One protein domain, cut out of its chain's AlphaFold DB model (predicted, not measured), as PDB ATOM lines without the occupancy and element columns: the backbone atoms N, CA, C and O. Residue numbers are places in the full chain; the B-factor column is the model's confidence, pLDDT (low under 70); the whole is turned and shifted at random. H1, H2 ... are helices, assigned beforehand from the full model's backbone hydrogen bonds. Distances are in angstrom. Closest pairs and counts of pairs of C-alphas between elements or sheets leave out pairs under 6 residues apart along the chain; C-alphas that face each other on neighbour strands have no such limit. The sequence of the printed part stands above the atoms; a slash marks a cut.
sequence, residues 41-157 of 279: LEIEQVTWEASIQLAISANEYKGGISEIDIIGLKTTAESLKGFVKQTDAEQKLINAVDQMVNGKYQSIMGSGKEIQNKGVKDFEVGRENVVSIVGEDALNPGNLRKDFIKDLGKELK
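What this domain is: This is residues 41 to 157 of the 279 residues of an uncharacterized protein of Paenibacillus sp. FSL R7-277 (UniProt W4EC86). The two longest helices, H3 and H4, form a hairpin that packs with H1 and H2 into a four-helix, up-and-down bundle, each helix running against the one before it. H2, H3, H4, H5 and H6 stand round H1, with short H5 covering its side and H6 crossing it on the side away from H3. The printed part has 117 residues with six named helices, H1 to H6 in chain order, and no named strand, so its class is all helix. It is compact, with a radius of gyration of the C-alphas of 13.4 A and spans of 41 by 28 by 27 A.

How they stand to each other: Start with H3, residues 88 to 109, and H4, residues 113 to 134, a hairpin at a shallow tilt of 30 degrees. They touch closest at the C-alphas of Ser 107 and Gln 116, 3.9 A apart. Next, H2, residues 68 to 81, touches H3 and forms a hairpin with it too, at a shallow tilt of 22 degrees; the closest C-alphas, of Ala 77 and Asp 98, are 5.5 A apart. H1, residues 45 to 60, is the hub, touching five helices. It runs the same way as H3 at a shallow tilt of 23 degrees, closest at the C-alphas of Ala 58 and Val 101, 5.6 A apart. H1 and H2 form a hairpin at a shallow tilt of 29 degrees, with the C-alphas of Leu 54 and Leu 73 closest, 6.8 A apart. H1 and H4 only just touch, with 3 pairs of C-alphas within 8 A; the closest are those of Ile 52 and Val 134, 7.6 A apart. H5, residues 136 to 139, touches H1 at residues 52 to 59 alone, closest at the C-alphas of Ile 56 and Leu 139, 5.0 A apart. H6, residues 146 to 155, touches H1 at residues 50 to 54 alone, at a steep tilt of 56 degrees; the closest C-alphas, of Gln 53 and Ile 149, are 6.8 A apart. H3 and H6 are apart. In H1, H2, H3 and H4 every O i to N i+4 pair is within hydrogen-bond range, in H6 5 of 6 are, and H5 is too short for such a pair.

Where its parts are: Find C-alpha 88 at (34.094, 6.480, 27.497); from there H3 runs 30.7 A to C-alpha 109, and H4 returns over 31.1 A. Look for the start of H1 at C-alpha 45, (29.687, 4.890, 41.665); it is 22.6 A long, and H2 is 20.7 A. H6 ends at C-alpha 155, (22.057, -8.063, 40.918).

The domain as a whole: The C-alphas farthest apart are those of Leu 41 and Gly 112, 41.9 A. The printed part has no cut and no long link; the links from H3 to H4 and from H4 to H5 are tight. Mean pLDDT of the printed part is 84.9, and residues 62 to 68, 84 to 85 and 155 to 157 are under 70.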
ATOM      1  N   LEU A  41      34.321  11.722  37.708       74.94
ATOM      2  CA  LEU A  41      32.897  12.081  37.633       74.94
ATOM      3  C   LEU A  41      32.174  11.426  36.451       74.94
ATOM      4  O   LEU A  41      30.949  11.426  36.373       74.94
ATOM      5  N   GLU A  42      32.922  10.958  35.460       81.81
ATOM      6  CA  GLU A  42      32.405  10.253  34.295       81.81
ATOM      7  C   GLU A  42      32.067   8.789  34.592       81.81
ATOM      8  O   GLU A  42      31.415   8.157  33.767       81.81
ATOM      9  N   ILE A  43      32.524   8.236  35.719       82.06
ATOM     10  CA  ILE A  43      32.347   6.820  36.061       82.06
ATOM     11  C   ILE A  43      31.316   6.700  37.164       82.06
ATOM     12  O   ILE A  43      31.595   7.166  38.258       82.06
ATOM     13  N   GLU A  44      30.176   6.049  36.936       81.38
ATOM     14  CA  GLU A  44      29.162   5.867  37.978       81.38
ATOM     15  C   GLU A  44      29.723   5.141  39.210       81.38
ATOM     16  O   GLU A  44      30.605   4.284  39.105       81.38
ATOM     17  N   GLN A  45      29.200   5.464  40.401       79.19
ATOM     18  CA  GLN A  45      29.687   4.890  41.665       79.19
ATOM     19  C   GLN A  45      29.653   3.357  41.647       79.19
ATOM     20  O   GLN A  45      30.641   2.717  42.006       79.19
ATOM     21  N   VAL A  46      28.548   2.773  41.172       79.56
ATOM     22  CA  VAL A  46      28.395   1.315  41.072       79.56
ATOM     23  C   VAL A  46      29.421   0.704  40.116       79.56
ATOM     24  O   VAL A  46      30.046  -0.303  40.449       79.56
ATOM     25  N   THR A  47      29.675   1.342  38.968       85.38
ATOM     26  CA  THR A  47      30.678   0.899  37.992       85.38
ATOM     27  C   THR A  47      32.081   0.947  38.589       85.38
ATOM     28  O   THR A  47      32.860   0.004  38.431       85.38
ATOM     29  N   TRP A  48      32.404   2.035  39.290       88.31
ATOM     30  CA  TRP A  48      33.691   2.237  39.949       88.31
ATOM     31  C   TRP A  48      33.952   1.174  41.016       88.31
ATOM     32  O   TRP A  48      34.988   0.506  40.989       88.31
ATOM     33  N   GLU A  49      32.994   0.970  41.919       85.50
ATOM     34  CA  GLU A  49      33.119  -0.007  42.997       85.50
ATOM     35  C   GLU A  49      33.182  -1.439  42.456       85.50
ATOM     36  O   GLU A  49      34.093  -2.181  42.822       85.50
ATOM     37  N   ALA A  50      32.296  -1.812  41.526       87.69
ATOM     38  CA  ALA A  50      32.325  -3.120  40.871       87.69
ATOM     39  C   ALA A  50      33.676  -3.409  40.211       87.69
ATOM     40  O   ALA A  50      34.252  -4.481  40.410       87.69
ATOM     41  N   SER A  51      34.211  -2.430  39.485       92.06
ATOM     42  CA  SER A  51      35.495  -2.539  38.798       92.06
ATOM     43  C   SER A  51      36.656  -2.764  39.769       92.06
ATOM     44  O   SER A  51      37.455  -3.680  39.566       92.06
ATOM     45  N   ILE A  52      36.733  -1.981  40.851       91.31
ATOM     46  CA  ILE A  52      37.791  -2.117  41.865       91.31
ATOM     47  C   ILE A  52      37.701  -3.473  42.564       91.31
ATOM     48  O   ILE A  52      38.705  -4.173  42.685       91.31
ATOM     49  N   GLN A  53      36.507  -3.878  42.995       88.94
ATOM     50  CA  GLN A  53      36.327  -5.123  43.741       88.94
ATOM     51  C   GLN A  53      36.646  -6.356  42.881       88.94
ATOM     52  O   GLN A  53      37.271  -7.309  43.360       88.94
ATOM     53  N   LEU A  54      36.294  -6.330  41.591       90.56
ATOM     54  CA  LEU A  54      36.693  -7.362  40.631       90.56
ATOM     55  C   LEU A  54      38.209  -7.383  40.406       90.56
ATOM     56  O   LEU A  54      38.804  -8.463  40.391       90.56
ATOM     57  N   ALA A  55      38.840  -6.214  40.275       93.38
ATOM     58  CA  ALA A  55      40.283  -6.111  40.091       93.38
ATOM     59  C   ALA A  55      41.062  -6.639  41.307       93.38
ATOM     60  O   ALA A  55      41.968  -7.454  41.131       93.38
ATOM     61  N   ILE A  56      40.673  -6.264  42.535       89.44
ATOM     62  CA  ILE A  56      41.266  -6.810  43.771       89.44
ATOM     63  C   ILE A  56      41.110  -8.334  43.798       89.44
ATOM     64  O   ILE A  56      42.077  -9.053  44.052       89.44
ATOM     65  N   SER A  57      39.914  -8.840  43.479       89.31
ATOM     66  CA  SER A  57      39.629 -10.282  43.483       89.31
ATOM     67  C   SER A  57      40.500 -11.051  42.484       89.31
ATOM     68  O   SER A  57      41.019 -12.121  42.805       89.31
ATOM     69  N   ALA A  58      40.703 -10.505  41.281       91.44
ATOM     70  CA  ALA A  58      41.586 -11.095  40.277       91.44
ATOM     71  C   ALA A  58      43.063 -11.050  40.704       91.44
ATOM     72  O   ALA A  58      43.802 -12.010  40.462       91.44
ATOM     73  N   ASN A  59      43.480  -9.959  41.354       89.75
ATOM     74  CA  ASN A  59      44.845  -9.763  41.836       89.75
ATOM     75  C   ASN A  59      45.202 -10.755  42.953       89.75
ATOM     76  O   ASN A  59      46.234 -11.420  42.895       89.75
ATOM     77  N   GLU A  60      44.301 -10.926  43.924       85.69
ATOM     78  CA  GLU A  60      44.515 -11.797  45.083       85.69
ATOM     79  C   GLU A  60      44.333 -13.287  44.804       85.69
ATOM     80  O   GLU A  60      44.628 -14.119  45.667       85.69
ATOM     81  N   TYR A  61      43.874 -13.664  43.611       78.75
ATOM     82  CA  TYR A  61      43.682 -15.068  43.290       78.75
ATOM     83  C   TYR A  61      45.036 -15.806  43.245       78.75
ATOM     84  O   TYR A  61      45.814 -15.693  42.289       78.75
ATOM     85  N   LYS A  62      45.301 -16.589  44.299       68.69
ATOM     86  CA  LYS A  62      46.546 -17.344  44.539       68.69
ATOM     87  C   LYS A  62      46.467 -18.829  44.149       68.69
ATOM     88  O   LYS A  62      47.356 -19.594  44.501       68.69
ATOM     89  N   GLY A  63      45.433 -19.252  43.411       55.34
ATOM     90  CA  GLY A  63      45.365 -20.614  42.854       55.34
ATOM     91  C   GLY A  63      45.019 -21.729  43.849       55.34
ATOM     92  O   GLY A  63      45.342 -22.882  43.595       55.34
ATOM     93  N   GLY A  64      44.370 -21.403  44.971       47.09
ATOM     94  CA  GLY A  64      44.003 -22.368  46.022       47.09
ATOM     95  C   GLY A  64      42.504 -22.506  46.297       47.09
ATOM     96  O   GLY A  64      42.130 -23.247  47.201       47.09
ATOM     97  N   ILE A  65      41.648 -21.803  45.550       47.00
ATOM     98  CA  ILE A  65      40.189 -21.888  45.690       47.00
ATOM     99  C   ILE A  65      39.617 -22.535  44.429       47.00
ATOM    100  O   ILE A  65      40.161 -22.340  43.341       47.00
ATOM    101  N   SER A  66      38.567 -23.345  44.593       54.38
ATOM    102  CA  SER A  66      37.966 -24.177  43.545       54.38
ATOM    103  C   SER A  66      37.802 -23.435  42.212       54.38
ATOM    104  O   SER A  66      37.478 -22.250  42.211       54.38
ATOM    105  N   GLU A  67      37.975 -24.137  41.085       53.53
ATOM    106  CA  GLU A  67      37.825 -23.628  39.699       53.53
ATOM    107  C   GLU A  67      36.567 -22.762  39.473       53.53
ATOM    108  O   GLU A  67      36.515 -21.919  38.579       53.53
ATOM    109  N   ILE A  68      35.560 -22.961  40.317       52.81
ATOM    110  CA  ILE A  68      34.297 -22.238  40.368       52.81
ATOM    111  C   ILE A  68      34.485 -20.721  40.585       52.81
ATOM    112  O   ILE A  68      33.728 -19.935  40.012       52.81
ATOM    113  N   ASP A  69      35.505 -20.282  41.327       77.00
ATOM    114  CA  ASP A  69      35.651 -18.872  41.719       77.00
ATOM    115  C   ASP A  69      36.140 -17.985  40.568       77.00
ATOM    116  O   ASP A  69      35.607 -16.897  40.343       77.00
ATOM    117  N   ILE A  70      37.110 -18.458  39.777       81.88
ATOM    118  CA  ILE A  70      37.648 -17.678  38.651       81.88
ATOM    119  C   ILE A  70      36.650 -17.593  37.484       81.88
ATOM    120  O   ILE A  70      36.588 -16.578  36.790       81.88
ATOM    121  N   ILE A  71      35.814 -18.623  37.301       83.81
ATOM    122  CA  ILE A  71      34.698 -18.608  36.340       83.81
ATOM    123  C   ILE A  71      33.635 -17.591  36.776       83.81
ATOM    124  O   ILE A  71      33.111 -16.852  35.937       83.81
ATOM    125  N   GLY A  72      33.335 -17.531  38.078       82.94
ATOM    126  CA  GLY A  72      32.431 -16.538  38.655       82.94
ATOM    127  C   GLY A  72      32.906 -15.112  38.385       82.94
ATOM    128  O   GLY A  72      32.152 -14.325  37.820       82.94
ATOM    129  N   LEU A  73      34.176 -14.813  38.685       83.81
ATOM    130  CA  LEU A  73      34.777 -13.500  38.421       83.81
ATOM    131  C   LEU A  73      34.695 -13.107  36.944       83.81
ATOM    132  O   LEU A  73      34.269 -11.996  36.631       83.81
ATOM    133  N   LYS A  74      35.048 -14.029  36.038       88.31
ATOM    134  CA  LYS A  74      34.934 -13.805  34.591       88.31
ATOM    135  C   LYS A  74      33.500 -13.466  34.186       88.31
ATOM    136  O   LYS A  74      33.282 -12.494  33.472       88.31
ATOM    137  N   THR A  75      32.532 -14.245  34.662       85.81
ATOM    138  CA  THR A  75      31.116 -14.031  34.332       85.81
ATOM    139  C   THR A  75      30.636 -12.664  34.827       85.81
ATOM    140  O   THR A  75      29.970 -11.947  34.088       85.81
ATOM    141  N   THR A  76      31.007 -12.265  36.048       84.44
ATOM    142  CA  THR A  76      30.650 -10.954  36.613       84.44
ATOM    143  C   THR A  76      31.275  -9.803  35.817       84.44
ATOM    144  O   THR A  76      30.587  -8.828  35.523       84.44
ATOM    145  N   ALA A  77      32.541  -9.921  35.403       86.81
ATOM    146  CA  ALA A  77      33.195  -8.919  34.556       86.81
ATOM    147  C   ALA A  77      32.520  -8.786  33.176       86.81
ATOM    148  O   ALA A  77      32.302  -7.675  32.692       86.81
ATOM    149  N   GLU A  78      32.115  -9.905  32.565       87.00
ATOM    150  CA  GLU A  78      31.350  -9.899  31.311       87.00
ATOM    151  C   GLU A  78      29.972  -9.250  31.484       87.00
ATOM    152  O   GLU A  78      29.541  -8.475  30.629       87.00
ATOM    153  N   SER A  79      29.291  -9.514  32.599       84.50
ATOM    154  CA  SER A  79      28.012  -8.878  32.919       84.50
ATOM    155  C   SER A  79      28.138  -7.369  33.138       84.50
ATOM    156  O   SER A  79      27.241  -6.633  32.729       84.50
ATOM    157  N   LEU A  80      29.252  -6.889  33.704       84.06
ATOM    158  CA  LEU A  80      29.502  -5.456  33.890       84.06
ATOM    159  C   LEU A  80      29.557  -4.705  32.549       84.06
ATOM    160  O   LEU A  80      29.022  -3.608  32.436       84.06
ATOM    161  N   LYS A  81      30.094  -5.324  31.487       83.69
ATOM    162  CA  LYS A  81      30.039  -4.758  30.122       83.69
ATOM    163  C   LYS A  81      28.616  -4.584  29.598       83.69
ATOM    164  O   LYS A  81      28.393  -3.741  28.734       83.69
ATOM    165  N   GLY A  82      27.671  -5.385  30.088       75.62
ATOM    166  CA  GLY A  82      26.262  -5.328  29.709       75.62
ATOM    167  C   GLY A  82      25.479  -4.177  30.349       75.62
ATOM    168  O   GLY A  82      24.328  -3.966  29.964       75.62
ATOM    169  N   PHE A  83      26.062  -3.433  31.299       70.81
ATOM    170  CA  PHE A  83      25.399  -2.278  31.911       70.81
ATOM    171  C   PHE A  83      25.199  -1.143  30.893       70.81
ATOM    172  O   PHE A  83      26.111  -0.778  30.153       70.81
ATOM    173  N   VAL A  84      23.970  -0.621  30.822       51.34
ATOM    174  CA  VAL A  84      23.495   0.284  29.759       51.34
ATOM    175  C   VAL A  84      23.990   1.723  29.968       51.34
ATOM    176  O   VAL A  84      23.883   2.251  31.066       51.34
ATOM    177  N   LYS A  85      24.416   2.369  28.863       63.25
ATOM    178  CA  LYS A  85      24.944   3.750  28.743       63.25
ATOM    179  C   LYS A  85      26.237   4.012  29.526       63.25
ATOM    180  O   LYS A  85      26.278   4.888  30.378       63.25
ATOM    181  N   GLN A  86      27.297   3.305  29.146       76.50
ATOM    182  CA  GLN A  86      28.642   3.585  29.641       76.50
ATOM    183  C   GLN A  86      29.213   4.851  28.998       76.50
ATOM    184  O   GLN A  86      29.120   5.032  27.779       76.50
ATOM    185  N   THR A  87      29.823   5.715  29.804       86.50
ATOM    186  CA  THR A  87      30.711   6.768  29.294       86.50
ATOM    187  C   THR A  87      32.004   6.158  28.740       86.50
ATOM    188  O   THR A  87      32.346   5.009  29.027       86.50
ATOM    189  N   ASP A  88      32.782   6.934  27.981       91.81
ATOM    190  CA  ASP A  88      34.094   6.480  27.497       91.81
ATOM    191  C   ASP A  88      35.040   6.106  28.653       91.81
ATOM    192  O   ASP A  88      35.837   5.170  28.538       91.81
ATOM    193  N   ALA A  89      34.941   6.810  29.786       90.38
ATOM    194  CA  ALA A  89      35.736   6.532  30.978       90.38
ATOM    195  C   ALA A  89      35.330   5.202  31.634       90.38
ATOM    196  O   ALA A  89      36.201   4.403  31.987       90.38
ATOM    197  N   GLU A  90      34.025   4.933  31.740       91.56
ATOM    198  CA  GLU A  90      33.503   3.655  32.239       91.56
ATOM    199  C   GLU A  90      33.927   2.508  31.343       91.56
ATOM    200  O   GLU A  90      34.476   1.519  31.822       91.56
ATOM    201  N   GLN A  91      33.754   2.665  30.031       93.00
ATOM    202  CA  GLN A  91      34.119   1.637  29.071       93.00
ATOM    203  C   GLN A  91      35.616   1.318  29.146       93.00
ATOM    204  O   GLN A  91      36.003   0.150  29.076       93.00
ATOM    205  N   LYS A  92      36.463   2.342  29.324       94.94
ATOM    206  CA  LYS A  92      37.907   2.174  29.511       94.94
ATOM    207  C   LYS A  92      38.222   1.373  30.776       94.94
ATOM    208  O   LYS A  92      39.007   0.428  30.699       94.94
ATOM    209  N   LEU A  93      37.611   1.720  31.912       94.88
ATOM    210  CA  LEU A  93      37.816   1.008  33.175       94.88
ATOM    211  C   LEU A  93      37.311  -0.440  33.096       94.88
ATOM    212  O   LEU A  93      38.058  -1.366  33.407       94.88
ATOM    213  N   ILE A  94      36.090  -0.647  32.603       93.94
ATOM    214  CA  ILE A  94      35.475  -1.970  32.447       93.94
ATOM    215  C   ILE A  94      36.325  -2.860  31.536       93.94
ATOM    216  O   ILE A  94      36.558  -4.024  31.855       93.94
ATOM    217  N   ASN A  95      36.834  -2.327  30.421       94.88
ATOM    218  CA  ASN A  95      37.693  -3.089  29.515       94.88
ATOM    219  C   ASN A  95      39.032  -3.463  30.157       94.88
ATOM    220  O   ASN A  95      39.513  -4.573  29.936       94.88
ATOM    221  N   ALA A  96      39.622  -2.572  30.959       96.62
ATOM    222  CA  ALA A  96      40.851  -2.865  31.690       96.62
ATOM    223  C   ALA A  96      40.639  -3.991  32.719       96.62
ATOM    224  O   ALA A  96      41.417  -4.947  32.757       96.62
ATOM    225  N   VAL A  97      39.551  -3.922  33.496       95.06
ATOM    226  CA  VAL A  97      39.178  -4.962  34.470       95.06
ATOM    227  C   VAL A  97      38.869  -6.284  33.778       95.06
ATOM    228  O   VAL A  97      39.357  -7.327  34.205       95.06
ATOM    229  N   ASP A  98      38.107  -6.268  32.688       94.94
ATOM    230  CA  ASP A  98      37.807  -7.476  31.925       94.94
ATOM    231  C   ASP A  98      39.072  -8.119  31.348       94.94
ATOM    232  O   ASP A  98      39.232  -9.334  31.456       94.94
ATOM    233  N   GLN A  99      39.989  -7.326  30.788       96.44
ATOM    234  CA  GLN A  99      41.268  -7.831  30.297       96.44
ATOM    235  C   GLN A  99      42.071  -8.477  31.432       96.44
ATOM    236  O   GLN A  99      42.592  -9.580  31.260       96.44
ATOM    237  N   MET A 100      42.121  -7.831  32.600       95.38
ATOM    238  CA  MET A 100      42.787  -8.357  33.791       95.38
ATOM    239  C   MET A 100      42.173  -9.699  34.222       95.38
ATOM    240  O   MET A 100      42.875 -10.705  34.328       95.38
ATOM    241  N   VAL A 101      40.852  -9.751  34.412       93.88
ATOM    242  CA  VAL A 101      40.128 -10.956  34.851       93.88
ATOM    243  C   VAL A 101      40.258 -12.091  33.826       93.88
ATOM    244  O   VAL A 101      40.547 -13.229  34.202       93.88
ATOM    245  N   ASN A 102      40.102 -11.801  32.531       94.19
ATOM    246  CA  ASN A 102      40.231 -12.797  31.463       94.19
ATOM    247  C   ASN A 102      41.665 -13.308  31.315       94.19
ATOM    248  O   ASN A 102      41.863 -14.511  31.131       94.19
ATOM    249  N   GLY A 103      42.662 -12.429  31.431       95.44
ATOM    250  CA  GLY A 103      44.066 -12.821  31.450       95.44
ATOM    251  C   GLY A 103      44.355 -13.777  32.606       95.44
ATOM    252  O   GLY A 103      44.899 -14.866  32.401       95.44
ATOM    253  N   LYS A 104      43.873 -13.441  33.812       94.31
ATOM    254  CA  LYS A 104      43.992 -14.311  34.989       94.31
ATOM    255  C   LYS A 104      43.333 -15.665  34.744       94.31
ATOM    256  O   LYS A 104      43.981 -16.694  34.930       94.31
ATOM    257  N   TYR A 105      42.093 -15.676  34.253       92.75
ATOM    258  CA  TYR A 105      41.374 -16.896  33.890       92.75
ATOM    259  C   TYR A 105      42.178 -17.768  32.916       92.75
ATOM    260  O   TYR A 105      42.382 -18.949  33.184       92.75
ATOM    261  N   GLN A 106      42.697 -17.200  31.824       93.38
ATOM    262  CA  GLN A 106      43.486 -17.946  30.837       93.38
ATOM    263  C   GLN A 106      44.819 -18.450  31.395       93.38
ATOM    264  O   GLN A 106      45.239 -19.551  31.045       93.38
ATOM    265  N   SER A 107      45.464 -17.692  32.288       92.88
ATOM    266  CA  SER A 107      46.715 -18.119  32.929       92.88
ATOM    267  C   SER A 107      46.555 -19.401  33.754       92.88
ATOM    268  O   SER A 107      47.495 -20.184  33.866       92.88
ATOM    269  N   ILE A 108      45.350 -19.634  34.286       90.31
ATOM    270  CA  ILE A 108      45.025 -20.775  35.146       90.31
ATOM    271  C   ILE A 108      44.366 -21.895  34.334       90.31
ATOM    272  O   ILE A 108      44.814 -23.038  34.367       90.31
ATOM    273  N   MET A 109      43.314 -21.562  33.584       88.38
ATOM    274  CA  MET A 109      42.422 -22.520  32.921       88.38
ATOM    275  C   MET A 109      42.791 -22.788  31.458       88.38
ATOM    276  O   MET A 109      42.198 -23.657  30.817       88.38
ATOM    277  N   GLY A 110      43.736 -22.034  30.894       88.75
ATOM    278  CA  GLY A 110      44.153 -22.178  29.503       88.75
ATOM    279  C   GLY A 110      44.754 -23.554  29.217       88.75
ATOM    280  O   GLY A 110      45.642 -24.024  29.931       88.75
ATOM    281  N   SER A 111      44.307 -24.194  28.134       90.88
ATOM    282  CA  SER A 111      44.852 -25.471  27.679       90.88
ATOM    283  C   SER A 111      46.187 -25.272  26.955       90.88
ATOM    284  O   SER A 111      46.259 -25.065  25.747       90.88
ATOM    285  N   GLY A 112      47.278 -25.372  27.711       94.56
ATOM    286  CA  GLY A 112      48.637 -25.360  27.177       94.56
ATOM    287  C   GLY A 112      49.422 -24.099  27.520       94.56
ATOM    288  O   GLY A 112      48.874 -23.024  27.758       94.56
ATOM    289  N   LYS A 113      50.751 -24.250  27.530       94.12
ATOM    290  CA  LYS A 113      51.685 -23.227  28.022       94.12
ATOM    291  C   LYS A 113      51.591 -21.902  27.269       94.12
ATOM    292  O   LYS A 113      51.762 -20.854  27.874       94.12
ATOM    293  N   GLU A 114      51.327 -21.935  25.966       94.94
ATOM    294  CA  GLU A 114      51.201 -20.715  25.161       94.94
ATOM    295  C   GLU A 114      50.002 -19.867  25.601       94.94
ATOM    296  O   GLU A 114      50.153 -18.670  25.843       94.94
ATOM    297  N   ILE A 115      48.836 -20.498  25.787       93.81
ATOM    298  CA  ILE A 115      47.620 -19.823  26.258       93.81
ATOM    299  C   ILE A 115      47.830 -19.291  27.675       93.81
ATOM    300  O   ILE A 115      47.489 -18.146  27.955       93.81
ATOM    301  N   GLN A 116      48.442 -20.090  28.551       93.00
ATOM    302  CA  GLN A 116      48.718 -19.677  29.925       93.00
ATOM    303  C   GLN A 116      49.663 -18.469  29.981       93.00
ATOM    304  O   GLN A 116      49.370 -17.488  30.662       93.00
ATOM    305  N   ASN A 117      50.754 -18.489  29.209       95.12
ATOM    306  CA  ASN A 117      51.707 -17.378  29.135       95.12
ATOM    307  C   ASN A 117      51.069 -16.107  28.567       95.12
ATOM    308  O   ASN A 117      51.328 -15.010  29.063       95.12
ATOM    309  N   LYS A 118      50.223 -16.248  27.539       96.00
ATOM    310  CA  LYS A 118      49.443 -15.126  27.019       96.00
ATOM    311  C   LYS A 118      48.510 -14.571  28.097       96.00
ATOM    312  O   LYS A 118      48.490 -13.363  28.290       96.00
ATOM    313  N   GLY A 119      47.824 -15.438  28.842       95.50
ATOM    314  CA  GLY A 119      46.964 -15.045  29.955       95.50
ATOM    315  C   GLY A 119      47.702 -14.241  31.029       95.50
ATOM    316  O   GLY A 119      47.209 -13.201  31.451       95.50
ATOM    317  N   VAL A 120      48.916 -14.655  31.414       95.25
ATOM    318  CA  VAL A 120      49.764 -13.881  32.346       95.25
ATOM    319  C   VAL A 120      50.058 -12.488  31.788       95.25
ATOM    320  O   VAL A 120      49.911 -11.498  32.497       95.25
ATOM    321  N   LYS A 121      50.430 -12.391  30.508       97.44
ATOM    322  CA  LYS A 121      50.703 -11.099  29.869       97.44
ATOM    323  C   LYS A 121      49.456 -10.210  29.816       97.44
ATOM    324  O   LYS A 121      49.544  -9.026  30.125       97.44
ATOM    325  N   ASP A 122      48.315 -10.774  29.433       97.12
ATOM    326  CA  ASP A 122      47.049 -10.045  29.352       97.12
ATOM    327  C   ASP A 122      46.591  -9.579  30.746       97.12
ATOM    328  O   ASP A 122      46.107  -8.457  30.877       97.12
ATOM    329  N   PHE A 123      46.821 -10.390  31.788       96.19
ATOM    330  CA  PHE A 123      46.576 -10.012  33.180       96.19
ATOM    331  C   PHE A 123      47.397  -8.787  33.586       96.19
ATOM    332  O   PHE A 123      46.817  -7.822  34.077       96.19
ATOM    333  N   GLU A 124      48.714  -8.796  33.350       97.06
ATOM    334  CA  GLU A 124      49.582  -7.672  33.727       97.06
ATOM    335  C   GLU A 124      49.217  -6.387  32.977       97.06
ATOM    336  O   GLU A 124      49.104  -5.333  33.595       97.06
ATOM    337  N   VAL A 125      48.932  -6.467  31.671       97.88
ATOM    338  CA  VAL A 125      48.485  -5.297  30.891       97.88
ATOM    339  C   VAL A 125      47.151  -4.758  31.418       97.88
ATOM    340  O   VAL A 125      46.982  -3.548  31.566       97.88
ATOM    341  N   GLY A 126      46.196  -5.642  31.722       97.44
ATOM    342  CA  GLY A 126      44.929  -5.248  32.336       97.44
ATOM    343  C   GLY A 126      45.141  -4.569  33.693       97.44
ATOM    344  O   GLY A 126      44.579  -3.503  33.938       97.44
ATOM    345  N   ARG A 127      46.008  -5.138  34.540       96.75
ATOM    346  CA  ARG A 127      46.368  -4.594  35.856       96.75
ATOM    347  C   ARG A 127      46.985  -3.202  35.742       96.75
ATOM    348  O   ARG A 127      46.509  -2.290  36.408       96.75
ATOM    349  N   GLU A 128      47.979  -3.012  34.876       97.25
ATOM    350  CA  GLU A 128      48.604  -1.704  34.624       97.25
ATOM    351  C   GLU A 128      47.569  -0.655  34.189       97.25
ATOM    352  O   GLU A 128      47.561   0.470  34.696       97.25
ATOM    353  N   ASN A 129      46.644  -1.033  33.302       97.06
ATOM    354  CA  ASN A 129      45.569  -0.148  32.865       97.06
ATOM    355  C   ASN A 129      44.616   0.215  34.012       97.06
ATOM    356  O   ASN A 129      44.265   1.388  34.147       97.06
ATOM    357  N   VAL A 130      44.226  -0.747  34.856       95.69
ATOM    358  CA  VAL A 130      43.397  -0.482  36.043       95.69
ATOM    359  C   VAL A 130      44.130   0.461  36.997       95.69
ATOM    360  O   VAL A 130      43.582   1.502  37.351       95.69
ATOM    361  N   VAL A 131      45.385   0.166  37.341       95.44
ATOM    362  CA  VAL A 131      46.232   0.994  38.220       95.44
ATOM    363  C   VAL A 131      46.355   2.426  37.697       95.44
ATOM    364  O   VAL A 131      46.286   3.369  38.481       95.44
ATOM    365  N   SER A 132      46.461   2.617  36.378       94.75
ATOM    366  CA  SER A 132      46.517   3.955  35.773       94.75
ATOM    367  C   SER A 132      45.240   4.788  35.966       94.75
ATOM    368  O   SER A 132      45.286   6.008  35.824       94.75
ATOM    369  N   ILE A 133      44.108   4.140  36.269       93.56
ATOM    370  CA  ILE A 133      42.796   4.772  36.460       93.56
ATOM    371  C   ILE A 133      42.468   4.912  37.950       93.56
ATOM    372  O   ILE A 133      42.016   5.973  38.370       93.56
ATOM    373  N   VAL A 134      42.673   3.852  38.740       91.44
ATOM    374  CA  VAL A 134      42.208   3.770  40.139       91.44
ATOM    375  C   VAL A 134      43.326   3.911  41.177       91.44
ATOM    376  O   VAL A 134      43.043   4.071  42.359       91.44
ATOM    377  N   GLY A 135      44.592   3.866  40.755       92.56
ATOM    378  CA  GLY A 135      45.759   3.851  41.639       92.56
ATOM    379  C   GLY A 135      46.061   2.474  42.239       92.56
ATOM    380  O   GLY A 135      45.176   1.646  42.439       92.56
ATOM    381  N   GLU A 136      47.336   2.226  42.552       92.88
ATOM    382  CA  GLU A 136      47.793   0.947  43.126       92.88
ATOM    383  C   GLU A 136      47.136   0.674  44.489       92.88
ATOM    384  O   GLU A 136      46.722  -0.446  44.776       92.88
ATOM    385  N   ASP A 137      46.974   1.715  45.308       87.81
ATOM    386  CA  ASP A 137      46.405   1.614  46.654       87.81
ATOM    387  C   ASP A 137      44.962   1.109  46.666       87.81
ATOM    388  O   ASP A 137      44.565   0.399  47.591       87.81
ATOM    389  N   ALA A 138      44.178   1.432  45.633       87.81
ATOM    390  CA  ALA A 138      42.811   0.941  45.512       87.81
ATOM    391  C   ALA A 138      42.773  -0.586  45.356       87.81
ATOM    392  O   ALA A 138      41.818  -1.211  45.810       87.81
ATOM    393  N   LEU A 139      43.828  -1.194  44.796       90.19
ATOM    394  CA  LEU A 139      43.943  -2.642  44.613       90.19
ATOM    395  C   LEU A 139      44.491  -3.383  45.843       90.19
ATOM    396  O   LEU A 139      44.761  -4.585  45.767       90.19
ATOM    397  N   ASN A 140      44.643  -2.697  46.982       86.38
ATOM    398  CA  ASN A 140      45.043  -3.329  48.231       86.38
ATOM    399  C   ASN A 140      44.022  -4.415  48.636       86.38
ATOM    400  O   ASN A 140      42.823  -4.135  48.699       86.38
ATOM    401  N   PRO A 141      44.468  -5.635  48.980       82.81
ATOM    402  CA  PRO A 141      43.589  -6.719  49.429       82.81
ATOM    403  C   PRO A 141      42.701  -6.363  50.625       82.81
ATOM    404  O   PRO A 141      41.598  -6.890  50.746       82.81
ATOM    405  N   GLY A 142      43.157  -5.456  51.496       76.50
ATOM    406  CA  GLY A 142      42.382  -4.942  52.627       76.50
ATOM    407  C   GLY A 142      41.138  -4.143  52.218       76.50
ATOM    408  O   GLY A 142      40.224  -4.010  53.025       76.50
ATOM    409  N   ASN A 143      41.061  -3.676  50.968       79.31
ATOM    410  CA  ASN A 143      39.890  -2.984  50.420       79.31
ATOM    411  C   ASN A 143      38.832  -3.952  49.857       79.31
ATOM    412  O   ASN A 143      37.790  -3.504  49.368       79.31
ATOM    413  N   LEU A 144      39.088  -5.268  49.872       82.00
ATOM    414  CA  LEU A 144      38.157  -6.260  49.343       82.00
ATOM    415  C   LEU A 144      36.907  -6.363  50.228       82.00
ATOM    416  O   LEU A 144      36.962  -6.820  51.370       82.00
ATOM    417  N   ARG A 145      35.751  -6.049  49.651       78.44
ATOM    418  CA  ARG A 145      34.423  -6.240  50.235       78.44
ATOM    419  C   ARG A 145      33.799  -7.497  49.633       78.44
ATOM    420  O   ARG A 145      33.179  -7.459  48.571       78.44
ATOM    421  N   LYS A 146      33.988  -8.639  50.300       75.88
ATOM    422  CA  LYS A 146      33.510  -9.947  49.808       75.88
ATOM    423  C   LYS A 146      31.988 -10.006  49.656       75.88
ATOM    424  O   LYS A 146      31.509 -10.598  48.689       75.88
ATOM    425  N   ASP A 147      31.258  -9.373  50.569       72.88
ATOM    426  CA  ASP A 147      29.791  -9.338  50.539       72.88
ATOM    427  C   ASP A 147      29.291  -8.587  49.300       72.88
ATOM    428  O   ASP A 147      28.488  -9.115  48.538       72.88
ATOM    429  N   PHE A 148      29.923  -7.455  48.976       75.25
ATOM    430  CA  PHE A 148      29.620  -6.693  47.765       75.25
ATOM    431  C   PHE A 148      29.764  -7.527  46.479       75.25
ATOM    432  O   PHE A 148      28.883  -7.506  45.629       75.25
ATOM    433  N   ILE A 149      30.841  -8.310  46.317       72.12
ATOM    434  CA  ILE A 149      31.017  -9.172  45.126       72.12
ATOM    435  C   ILE A 149      29.922 -10.241  45.028       72.12
ATOM    436  O   ILE A 149      29.456 -10.573  43.931       72.12
ATOM    437  N   LYS A 150      29.519 -10.798  46.172       73.12
ATOM    438  CA  LYS A 150      28.458 -11.803  46.246       73.12
ATOM    439  C   LYS A 150      27.112 -11.217  45.823       73.12
ATOM    440  O   LYS A 150      26.363 -11.912  45.133       73.12
ATOM    441  N   ASP A 151      26.820  -9.982  46.214       72.94
ATOM    442  CA  ASP A 151      25.556  -9.310  45.904       72.94
ATOM    443  C   ASP A 151      25.525  -8.768  44.478       72.94
ATOM    444  O   ASP A 151      24.579  -9.071  43.746       72.94
ATOM    445  N   LEU A 152      26.635  -8.197  44.004       73.25
ATOM    446  CA  LEU A 152      26.821  -7.818  42.604       73.25
ATOM    447  C   LEU A 152      26.512  -9.000  41.668       73.25
ATOM    448  O   LEU A 152      25.757  -8.884  40.708       73.25
ATOM    449  N   GLY A 153      27.020 -10.197  41.977       70.19
ATOM    450  CA  GLY A 153      26.736 -11.399  41.188       70.19
ATOM    451  C   GLY A 153      25.256 -11.821  41.151       70.19
ATOM    452  O   GLY A 153      24.868 -12.561  40.241       70.19
ATOM    453  N   LYS A 154      24.431 -11.399  42.119       70.94
ATOM    454  CA  LYS A 154      22.971 -11.610  42.128       70.94
ATOM    455  C   LYS A 154      22.257 -10.506  41.348       70.94
ATOM    456  O   LYS A 154      21.408 -10.823  40.518       70.94
ATOM    457  N   GLU A 155      22.634  -9.251  41.567       65.44
ATOM    458  CA  GLU A 155      22.057  -8.063  40.918       65.44
ATOM    459  C   GLU A 155      22.246  -8.087  39.403       65.44
ATOM    460  O   GLU A 155      21.309  -7.844  38.643       65.44
ATOM    461  N   LEU A 156      23.435  -8.488  38.944       67.75
ATOM    462  CA  LEU A 156      23.723  -8.651  37.518       67.75
ATOM    463  C   LEU A 156      22.873  -9.762  36.861       67.75
ATOM    464  O   LEU A 156      22.753  -9.792  35.635       67.75
ATOM    465  N   LYS A 157      22.294 -10.691  37.641       64.81
ATOM    466  CA  LYS A 157      21.476 -11.817  37.142       64.81
ATOM    467  C   LYS A 157      19.974 -11.538  37.147       64.81
ATOM    468  O   LYS A 157      19.267 -12.117  36.325       64.81
TER     469      LYS A 157